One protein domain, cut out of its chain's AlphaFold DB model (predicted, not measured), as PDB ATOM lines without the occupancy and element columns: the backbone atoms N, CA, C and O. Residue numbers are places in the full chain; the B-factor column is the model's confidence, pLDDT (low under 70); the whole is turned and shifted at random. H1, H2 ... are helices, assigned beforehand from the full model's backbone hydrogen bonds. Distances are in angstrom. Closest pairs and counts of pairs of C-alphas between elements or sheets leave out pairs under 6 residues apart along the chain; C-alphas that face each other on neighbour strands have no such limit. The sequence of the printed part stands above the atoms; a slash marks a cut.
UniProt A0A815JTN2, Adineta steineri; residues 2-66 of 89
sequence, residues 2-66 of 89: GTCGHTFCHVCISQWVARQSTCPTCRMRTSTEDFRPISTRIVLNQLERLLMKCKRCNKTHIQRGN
ATOM      1  N   GLY A   2       8.463 -41.664   2.383       92.56
ATOM      2  CA  GLY A   2       8.448 -43.125   2.360       92.56
ATOM      3  C   GLY A   2       9.688 -43.681   1.665       92.56
ATOM      4  O   GLY A   2      10.339 -42.965   0.903       92.56
ATOM      5  N   THR A   3       9.976 -44.965   1.862       93.94
ATOM      6  CA  THR A   3      11.045 -45.693   1.146       93.94
ATOM      7  C   THR A   3      10.885 -45.652  -0.381       93.94
ATOM      8  O   THR A   3      11.874 -45.676  -1.104       93.94
ATOM      9  N   CYS A   4       9.654 -45.487  -0.883       95.69
ATOM     10  CA  CYS A   4       9.347 -45.247  -2.301       95.69
ATOM     11  C   CYS A   4       9.624 -43.813  -2.800       95.69
ATOM     12  O   CYS A   4       9.314 -43.509  -3.949       95.69
ATOM     13  N   GLY A   5      10.116 -42.902  -1.954       94.69
ATOM     14  CA  GLY A   5      10.404 -41.505  -2.310       94.69
ATOM     15  C   GLY A   5       9.210 -40.541  -2.237       94.69
ATOM     16  O   GLY A   5       9.401 -39.326  -2.230       94.69
ATOM     17  N   HIS A   6       7.974 -41.036  -2.108       96.94
ATOM     18  CA  HIS A   6       6.796 -40.171  -1.984       96.94
ATOM     19  C   HIS A   6       6.672 -39.535  -0.593       96.94
ATOM     20  O   HIS A   6       7.054 -40.104   0.436       96.94
ATOM     21  N   THR A   7       6.111 -38.329  -0.563       96.44
ATOM     22  CA  THR A   7       6.035 -37.490   0.632       96.44
ATOM     23  C   THR A   7       4.608 -37.036   0.892       96.44
ATOM     24  O   THR A   7       3.897 -36.631  -0.020       96.44
ATOM     25  N   PHE A   8       4.213 -37.072   2.164       96.88
ATOM     26  CA  PHE A   8       2.869 -36.762   2.632       96.88
ATOM     27  C   PHE A   8       2.944 -36.034   3.978       96.88
ATOM     28  O   PHE A   8       3.950 -36.129   4.688       96.88
ATOM     29  N   CYS A   9       1.867 -35.348   4.362       96.56
ATOM     30  CA  CYS A   9       1.702 -34.877   5.734       96.56
ATOM     31  C   CYS A   9       1.593 -36.075   6.685       96.56
ATOM     32  O   CYS A   9       0.949 -37.067   6.344       96.56
ATOM     33  N   HIS A  10       2.152 -35.947   7.891       95.19
ATOM     34  CA  HIS A  10       2.138 -37.010   8.902       95.19
ATOM     35  C   HIS A  10       0.720 -37.537   9.171       95.19
ATOM     36  O   HIS A  10       0.464 -38.725   9.032       95.19
ATOM     37  N   VAL A  11      -0.229 -36.638   9.454       96.62
ATOM     38  CA  VAL A  11      -1.625 -37.015   9.736       96.62
ATOM     39  C   VAL A  11      -2.247 -37.792   8.572       96.62
ATOM     40  O   VAL A  11      -2.879 -38.822   8.789       96.62
ATOM     41  N   CYS A  12      -2.034 -37.332   7.337       97.38
ATOM     42  CA  CYS A  12      -2.632 -37.944   6.156       97.38
ATOM     43  C   CYS A  12      -2.105 -39.361   5.913       97.38
ATOM     44  O   CYS A  12      -2.895 -40.264   5.640       97.38
ATOM     45  N   ILE A  13      -0.787 -39.571   6.020       97.25
ATOM     46  CA  ILE A  13      -0.218 -40.897   5.762       97.25
ATOM     47  C   ILE A  13      -0.535 -41.888   6.879       97.25
ATOM     48  O   ILE A  13      -0.873 -43.031   6.578       97.25
ATOM     49  N   SER A  14      -0.539 -41.451   8.142       96.12
ATOM     50  CA  SER A  14      -0.918 -42.316   9.266       96.12
ATOM     51  C   SER A  14      -2.370 -42.790   9.150       96.12
ATOM     52  O   SER A  14      -2.652 -43.968   9.354       96.12
ATOM     53  N   GLN A  15      -3.294 -41.907   8.751       97.44
ATOM     54  CA  GLN A  15      -4.694 -42.281   8.515       97.44
ATOM     55  C   GLN A  15      -4.863 -43.241   7.334       97.44
ATOM     56  O   GLN A  15      -5.699 -44.143   7.394       97.44
ATOM     57  N   TRP A  16      -4.100 -43.042   6.256       97.44
ATOM     58  CA  TRP A  16      -4.161 -43.916   5.090       97.44
ATOM     59  C   TRP A  16      -3.653 -45.318   5.416       97.44
ATOM     60  O   TRP A  16      -4.381 -46.283   5.205       97.44
ATOM     61  N   VAL A  17      -2.451 -45.431   5.988       96.62
ATOM     62  CA  VAL A  17      -1.815 -46.724   6.281       96.62
ATOM     63  C   VAL A  17      -2.619 -47.549   7.286       96.62
ATOM     64  O   VAL A  17      -2.700 -48.767   7.138       96.62
ATOM     65  N   ALA A  18      -3.292 -46.897   8.241       96.56
ATOM     66  CA  ALA A  18      -4.207 -47.562   9.170       96.56
ATOM     67  C   ALA A  18      -5.391 -48.263   8.474       96.56
ATOM     68  O   ALA A  18      -5.963 -49.199   9.026       96.56
ATOM     69  N   ARG A  19      -5.776 -47.812   7.274       97.25
ATOM     70  CA  ARG A  19      -6.865 -48.400   6.475       97.25
ATOM     71  C   ARG A  19      -6.344 -49.287   5.349       97.25
ATOM     72  O   ARG A  19      -6.999 -50.254   4.980       97.25
ATOM     73  N   GLN A  20      -5.218 -48.906   4.754       96.75
ATOM     74  CA  GLN A  20      -4.646 -49.492   3.549       96.75
ATOM     75  C   GLN A  20      -3.119 -49.445   3.635       96.75
ATOM     76  O   GLN A  20      -2.521 -48.386   3.457       96.75
ATOM     77  N   SER A  21      -2.469 -50.592   3.838       96.69
ATOM     78  CA  SER A  21      -1.005 -50.716   3.962       96.69
ATOM     79  C   SER A  21      -0.270 -50.583   2.616       96.69
ATOM     80  O   SER A  21       0.498 -51.458   2.208       96.69
ATOM     81  N   THR A  22      -0.550 -49.509   1.877       97.50
ATOM     82  CA  THR A  22       0.042 -49.190   0.570       97.50
ATOM     83  C   THR A  22       0.355 -47.699   0.450       97.50
ATOM     84  O   THR A  22      -0.277 -46.867   1.094       97.50
ATOM     85  N   CYS A  23       1.325 -47.329  -0.385       97.69
ATOM     86  CA  CYS A  23       1.590 -45.935  -0.720       97.69
ATOM     87  C   CYS A  23       0.412 -45.354  -1.533       97.69
ATOM     88  O   CYS A  23       0.077 -45.936  -2.569       97.69
ATOM     89  N   PRO A  24      -0.159 -44.190  -1.157       97.38
ATOM     90  CA  PRO A  24      -1.261 -43.567  -1.901       97.38
ATOM     91  C   PRO A  24      -0.955 -43.282  -3.379       97.38
ATOM     92  O   PRO A  24      -1.865 -43.278  -4.202       97.38
ATOM     93  N   THR A  25       0.317 -43.047  -3.722       97.75
ATOM     94  CA  THR A  25       0.726 -42.654  -5.079       97.75
ATOM     95  C   THR A  25       1.086 -43.852  -5.954       97.75
ATOM     96  O   THR A  25       0.577 -43.974  -7.062       97.75
ATOM     97  N   CYS A  26       1.954 -44.750  -5.474       97.75
ATOM     98  CA  CYS A  26       2.483 -45.857  -6.285       97.75
ATOM     99  C   CYS A  26       1.955 -47.243  -5.897       97.75
ATOM    100  O   CYS A  26       2.343 -48.231  -6.513       97.75
ATOM    101  N   ARG A  27       1.092 -47.338  -4.874       96.69
ATOM    102  CA  ARG A  27       0.493 -48.588  -4.366       96.69
ATOM    103  C   ARG A  27       1.480 -49.634  -3.830       96.69
ATOM    104  O   ARG A  27       1.072 -50.747  -3.513       96.69
ATOM    105  N   MET A  28       2.758 -49.286  -3.669       96.94
ATOM    106  CA  MET A  28       3.751 -50.149  -3.022       96.94
ATOM    107  C   MET A  28       3.320 -50.469  -1.587       96.94
ATOM    108  O   MET A  28       2.891 -49.561  -0.876       96.94
ATOM    109  N   ARG A  29       3.427 -51.732  -1.161       97.25
ATOM    110  CA  ARG A  29       3.120 -52.130   0.223       97.25
ATOM    111  C   ARG A  29       4.008 -51.361   1.195       97.25
ATOM    112  O   ARG A  29       5.204 -51.239   0.955       97.25
ATOM    113  N   THR A  30       3.405 -50.824   2.247       96.44
ATOM    114  CA  THR A  30       4.106 -49.975   3.208       96.44
ATOM    115  C   THR A  30       3.389 -49.950   4.554       96.44
ATOM    116  O   THR A  30       2.169 -50.135   4.613       96.44
ATOM    117  N   SER A  31       4.139 -49.692   5.619       94.81
ATOM    118  CA  SER A  31       3.642 -49.429   6.966       94.81
ATOM    119  C   SER A  31       4.041 -48.025   7.437       94.81
ATOM    120  O   SER A  31       4.717 -47.276   6.731       94.81
ATOM    121  N   THR A  32       3.592 -47.620   8.623       91.44
ATOM    122  CA  THR A  32       3.895 -46.298   9.193       91.44
ATOM    123  C   THR A  32       5.392 -46.096   9.424       91.44
ATOM    124  O   THR A  32       5.895 -44.984   9.272       91.44
ATOM    125  N   GLU A  33       6.112 -47.174   9.718       93.31
ATOM    126  CA  GLU A  33       7.544 -47.195  10.029       93.31
ATOM    127  C   GLU A  33       8.418 -46.933   8.791       93.31
ATOM    128  O   GLU A  33       9.560 -46.483   8.917       93.31
ATOM    129  N   ASP A  34       7.873 -47.136   7.587       95.19
ATOM    130  CA  ASP A  34       8.558 -46.844   6.323       95.19
ATOM    131  C   ASP A  34       8.651 -45.342   6.020       95.19
ATOM    132  O   ASP A  34       9.348 -44.933   5.085       95.19
ATOM    133  N   PHE A  35       7.938 -44.501   6.775       95.94
ATOM    134  CA  PHE A  35       7.913 -43.058   6.574       95.94
ATOM    135  C   PHE A  35       8.771 -42.347   7.610       95.94
ATOM    136  O   PHE A  35       8.493 -42.360   8.805       95.94
ATOM    137  N   ARG A  36       9.782 -41.615   7.133       95.69
ATOM    138  CA  ARG A  36      10.594 -40.742   7.991       95.69
ATOM    139  C   ARG A  36      10.195 -39.273   7.855       95.69
ATOM    140  O   ARG A  36       9.830 -38.854   6.749       95.69
ATOM    141  N   PRO A  37      10.272 -38.462   8.925       95.62
ATOM    142  CA  PRO A  37      10.124 -37.014   8.819       95.62
ATOM    143  C   PRO A  37      11.095 -36.418   7.795       95.62
ATOM    144  O   PRO A  37      12.215 -36.897   7.628       95.62
ATOM    145  N   ILE A  38      10.667 -35.368   7.095       94.50
ATOM    146  CA  ILE A  38      11.550 -34.638   6.182       94.50
ATOM    147  C   ILE A  38      12.449 -33.735   7.024       94.50
ATOM    148  O   ILE A  38      11.954 -32.820   7.673       94.50
ATOM    149  N   SER A  39      13.759 -33.963   6.981       94.31
ATOM    150  CA  SER A  39      14.764 -33.098   7.616       94.31
ATOM    151  C   SER A  39      15.510 -32.207   6.615       94.31
ATOM    152  O   SER A  39      16.296 -31.345   7.005       94.31
ATOM    153  N   THR A  40      15.271 -32.380   5.311       95.31
ATOM    154  CA  THR A  40      15.920 -31.594   4.258       95.31
ATOM    155  C   THR A  40      15.489 -30.130   4.330       95.31
ATOM    156  O   THR A  40      14.378 -29.771   3.938       95.31
ATOM    157  N   ARG A  41      16.408 -29.265   4.774       96.12
ATOM    158  CA  ARG A  41      16.162 -27.833   5.009       96.12
ATOM    159  C   ARG A  41      15.544 -27.103   3.816       96.12
ATOM    160  O   ARG A  41      14.668 -26.273   4.003       96.12
ATOM    161  N   ILE A  42      15.966 -27.419   2.590       96.75
ATOM    162  CA  ILE A  42      15.432 -26.773   1.377       96.75
ATOM    163  C   ILE A  42      13.924 -27.029   1.234       96.75
ATOM    164  O   ILE A  42      13.177 -26.092   0.964       96.75
ATOM    165  N   VAL A  43      13.470 -28.260   1.478       94.38
ATOM    166  CA  VAL A  43      12.048 -28.631   1.391       94.38
ATOM    167  C   VAL A  43      11.242 -27.937   2.489       94.38
ATOM    168  O   VAL A  43      10.171 -27.390   2.227       94.38
ATOM    169  N   LEU A  44      11.769 -27.899   3.714       95.75
ATOM    170  CA  LEU A  44      11.117 -27.217   4.834       95.75
ATOM    171  C   LEU A  44      10.982 -25.709   4.575       95.75
ATOM    172  O   LEU A  44       9.886 -25.161   4.689       95.75
ATOM    173  N   ASN A  45      12.053 -25.070   4.099       96.56
ATOM    174  CA  ASN A  45      12.059 -23.651   3.747       96.56
ATOM    175  C   ASN A  45      11.047 -23.319   2.639       96.56
ATOM    176  O   ASN A  45      10.416 -22.264   2.682       96.56
ATOM    177  N   GLN A  46      10.880 -24.198   1.642       96.81
ATOM    178  CA  GLN A  46       9.864 -24.019   0.599       96.81
ATOM    179  C   GLN A  46       8.460 -23.983   1.202       96.81
ATOM    180  O   GLN A  46       7.680 -23.089   0.880       96.81
ATOM    181  N   LEU A  47       8.156 -24.905   2.119       96.00
ATOM    182  CA  LEU A  47       6.873 -24.915   2.814       96.00
ATOM    183  C   LEU A  47       6.702 -23.663   3.683       96.00
ATOM    184  O   LEU A  47       5.619 -23.090   3.722       96.00
ATOM    185  N   GLU A  48       7.725 -23.253   4.431       97.00
ATOM    186  CA  GLU A  48       7.663 -22.101   5.347       97.00
ATOM    187  C   GLU A  48       7.440 -20.764   4.637       97.00
ATOM    188  O   GLU A  48       6.712 -19.921   5.158       97.00
ATOM    189  N   ARG A  49       8.001 -20.582   3.437       97.44
ATOM    190  CA  ARG A  49       7.897 -19.329   2.669       97.44
ATOM    191  C   ARG A  49       6.577 -19.154   1.918       97.44
ATOM    192  O   ARG A  49       6.362 -18.085   1.349       97.44
ATOM    193  N   LEU A  50       5.701 -20.162   1.913       97.81
ATOM    194  CA  LEU A  50       4.372 -20.050   1.310       97.81
ATOM    195  C   LEU A  50       3.612 -18.876   1.932       97.81
ATOM    196  O   LEU A  50       3.469 -18.803   3.151       97.81
ATOM    197  N   LEU A  51       3.132 -17.962   1.095       97.81
ATOM    198  CA  LEU A  51       2.383 -16.795   1.542       97.81
ATOM    199  C   LEU A  51       0.915 -17.155   1.765       97.81
ATOM    200  O   LEU A  51       0.280 -17.792   0.928       97.81
ATOM    201  N   MET A  52       0.367 -16.703   2.885       95.81
ATOM    202  CA  MET A  52      -1.015 -16.931   3.282       95.81
ATOM    203  C   MET A  52      -1.689 -15.641   3.753       95.81
ATOM    204  O   MET A  52      -1.047 -14.648   4.107       95.81
ATOM    205  N   LYS A  53      -3.023 -15.662   3.719       96.69
ATOM    206  CA  LYS A  53      -3.889 -14.590   4.208       96.69
ATOM    207  C   LYS A  53      -4.406 -14.952   5.595       96.69
ATOM    208  O   LYS A  53      -4.960 -16.036   5.786       96.69
ATOM    209  N   CYS A  54      -4.288 -14.029   6.545       96.62
ATOM    210  CA  CYS A  54      -4.950 -14.174   7.832       96.62
ATOM    211  C   CYS A  54      -6.467 -14.090   7.646       96.62
ATOM    212  O   CYS A  54      -6.987 -13.110   7.110       96.62
ATOM    213  N   LYS A  55      -7.192 -15.102   8.128       94.56
ATOM    214  CA  LYS A  55      -8.658 -15.151   8.035       94.56
ATOM    215  C   LYS A  55      -9.366 -14.145   8.953       94.56
ATOM    216  O   LYS A  55     -10.533 -13.865   8.727       94.56
ATOM    217  N   ARG A  56      -8.678 -13.608   9.971       94.81
ATOM    218  CA  ARG A  56      -9.261 -12.703  10.982       94.81
ATOM    219  C   ARG A  56      -9.099 -11.229  10.614       94.81
ATOM    220  O   ARG A  56     -10.072 -10.486  10.583       94.81
ATOM    221  N   CYS A  57      -7.870 -10.798  10.319       95.75
ATOM    222  CA  CYS A  57      -7.568  -9.399   9.990       95.75
ATOM    223  C   CYS A  57      -7.368  -9.132   8.497       95.75
ATOM    224  O   CYS A  57      -7.063  -8.007   8.115       95.75
ATOM    225  N   ASN A  58      -7.500 -10.151   7.644       96.12
ATOM    226  CA  ASN A  58      -7.287 -10.066   6.199       96.12
ATOM    227  C   ASN A  58      -5.870  -9.662   5.748       96.12
ATOM    228  O   ASN A  58      -5.652  -9.576   4.540       96.12
ATOM    229  N   LYS A  59      -4.900  -9.489   6.663       96.62
ATOM    230  CA  LYS A  59      -3.491  -9.253   6.312       96.62
ATOM    231  C   LYS A  59      -2.992 -10.373   5.396       96.62
ATOM    232  O   LYS A  59      -3.152 -11.557   5.699       96.62
ATOM    233  N   THR A  60      -2.432  -9.987   4.258       96.94
ATOM    234  CA  THR A  60      -1.879 -10.884   3.237       96.94
ATOM    235  C   THR A  60      -0.357 -10.961   3.361       96.94
ATOM    236  O   THR A  60       0.234 -10.283   4.201       96.94
ATOM    237  N   HIS A  61       0.282 -11.789   2.528       97.25
ATOM    238  CA  HIS A  61       1.743 -11.916   2.451       97.25
ATOM    239  C   HIS A  61       2.414 -12.340   3.772       97.25
ATOM    240  O   HIS A  61       3.572 -12.017   4.021       97.25
ATOM    241  N   ILE A  62       1.707 -13.093   4.616       97.12
ATOM    242  CA  ILE A  62       2.289 -13.702   5.816       97.12
ATOM    243  C   ILE A  62       2.895 -15.037   5.397       97.12
ATOM    244  O   ILE A  62       2.202 -15.855   4.803       97.12
ATOM    245  N   GLN A  63       4.172 -15.273   5.682       98.19
ATOM    246  CA  GLN A  63       4.781 -16.585   5.456       98.19
ATOM    247  C   GLN A  63       4.158 -17.628   6.389       98.19
ATOM    248  O   GLN A  63       3.929 -17.345   7.565       98.19
ATOM    249  N   ARG A  64       3.928 -18.847   5.892       97.19
ATOM    250  CA  ARG A  64       3.388 -19.965   6.679       97.19
ATOM    251  C   ARG A  64       4.197 -20.215   7.948       97.19
ATOM    252  O   ARG A  64       3.602 -20.506   8.978       97.19
ATOM    253  N   GLY A  65       5.522 -20.076   7.887       96.44
ATOM    254  CA  GLY A  65       6.399 -20.199   9.058       96.44
ATOM    255  C   GLY A  65       6.111 -19.177  10.168       96.44
ATOM    256  O   GLY A  65       6.285 -19.496  11.337       96.44
ATOM    257  N   ASN A  66       5.583 -17.997   9.822       96.81
ATOM    258  CA  ASN A  66       5.368 -16.879  10.751       96.81
ATOM    259  C   ASN A  66       3.895 -16.722  11.162       96.81
ATOM    260  O   ASN A  66       3.521 -15.724  11.785       96.81
TER     261      ASN A  66
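This is residues 2 to 66 of the 89 residues of a protein of Adineta steineri (UniProt A0A815JTN2). With little regular structure, this is a long, mostly looped chain with two short helices far apart: H1 and the loops before and after it make one end, and a link through residues 36 to 40 leads to H2 and a loop, residues 51 to 63, that folds back on itself at the other end. The printed part has 65 residues, with H1 then H2 along it and no named strand; the class is all helix, though the named elements hold only 18 residues. It is loose, with a radius of gyration of the C-alphas of 15.5 A, and elongated, spanning 44 by 25 by 17 A.

H1, residues 10 to 19, runs 14.7 A from C-alpha 10 at (2.138, -37.010, 8.902). H2, residues 41 to 48, runs 10.3 A to C-alpha 48 at (7.663, -22.101, 5.347).

H1 and H2 are apart. Residues 51 to 52 pair with residues 62 to 63, antiparallel. Every O i to N i+4 pair is within hydrogen-bond range in H2, and 5 of 6 in H1.

The two C-alphas farthest apart, those of Arg 29 and Cys 57, are 45.1 A apart. The link from H1 to H2, 21 residues, is long. The printed part has no cut, and no printed residue is under 70 in pLDDT.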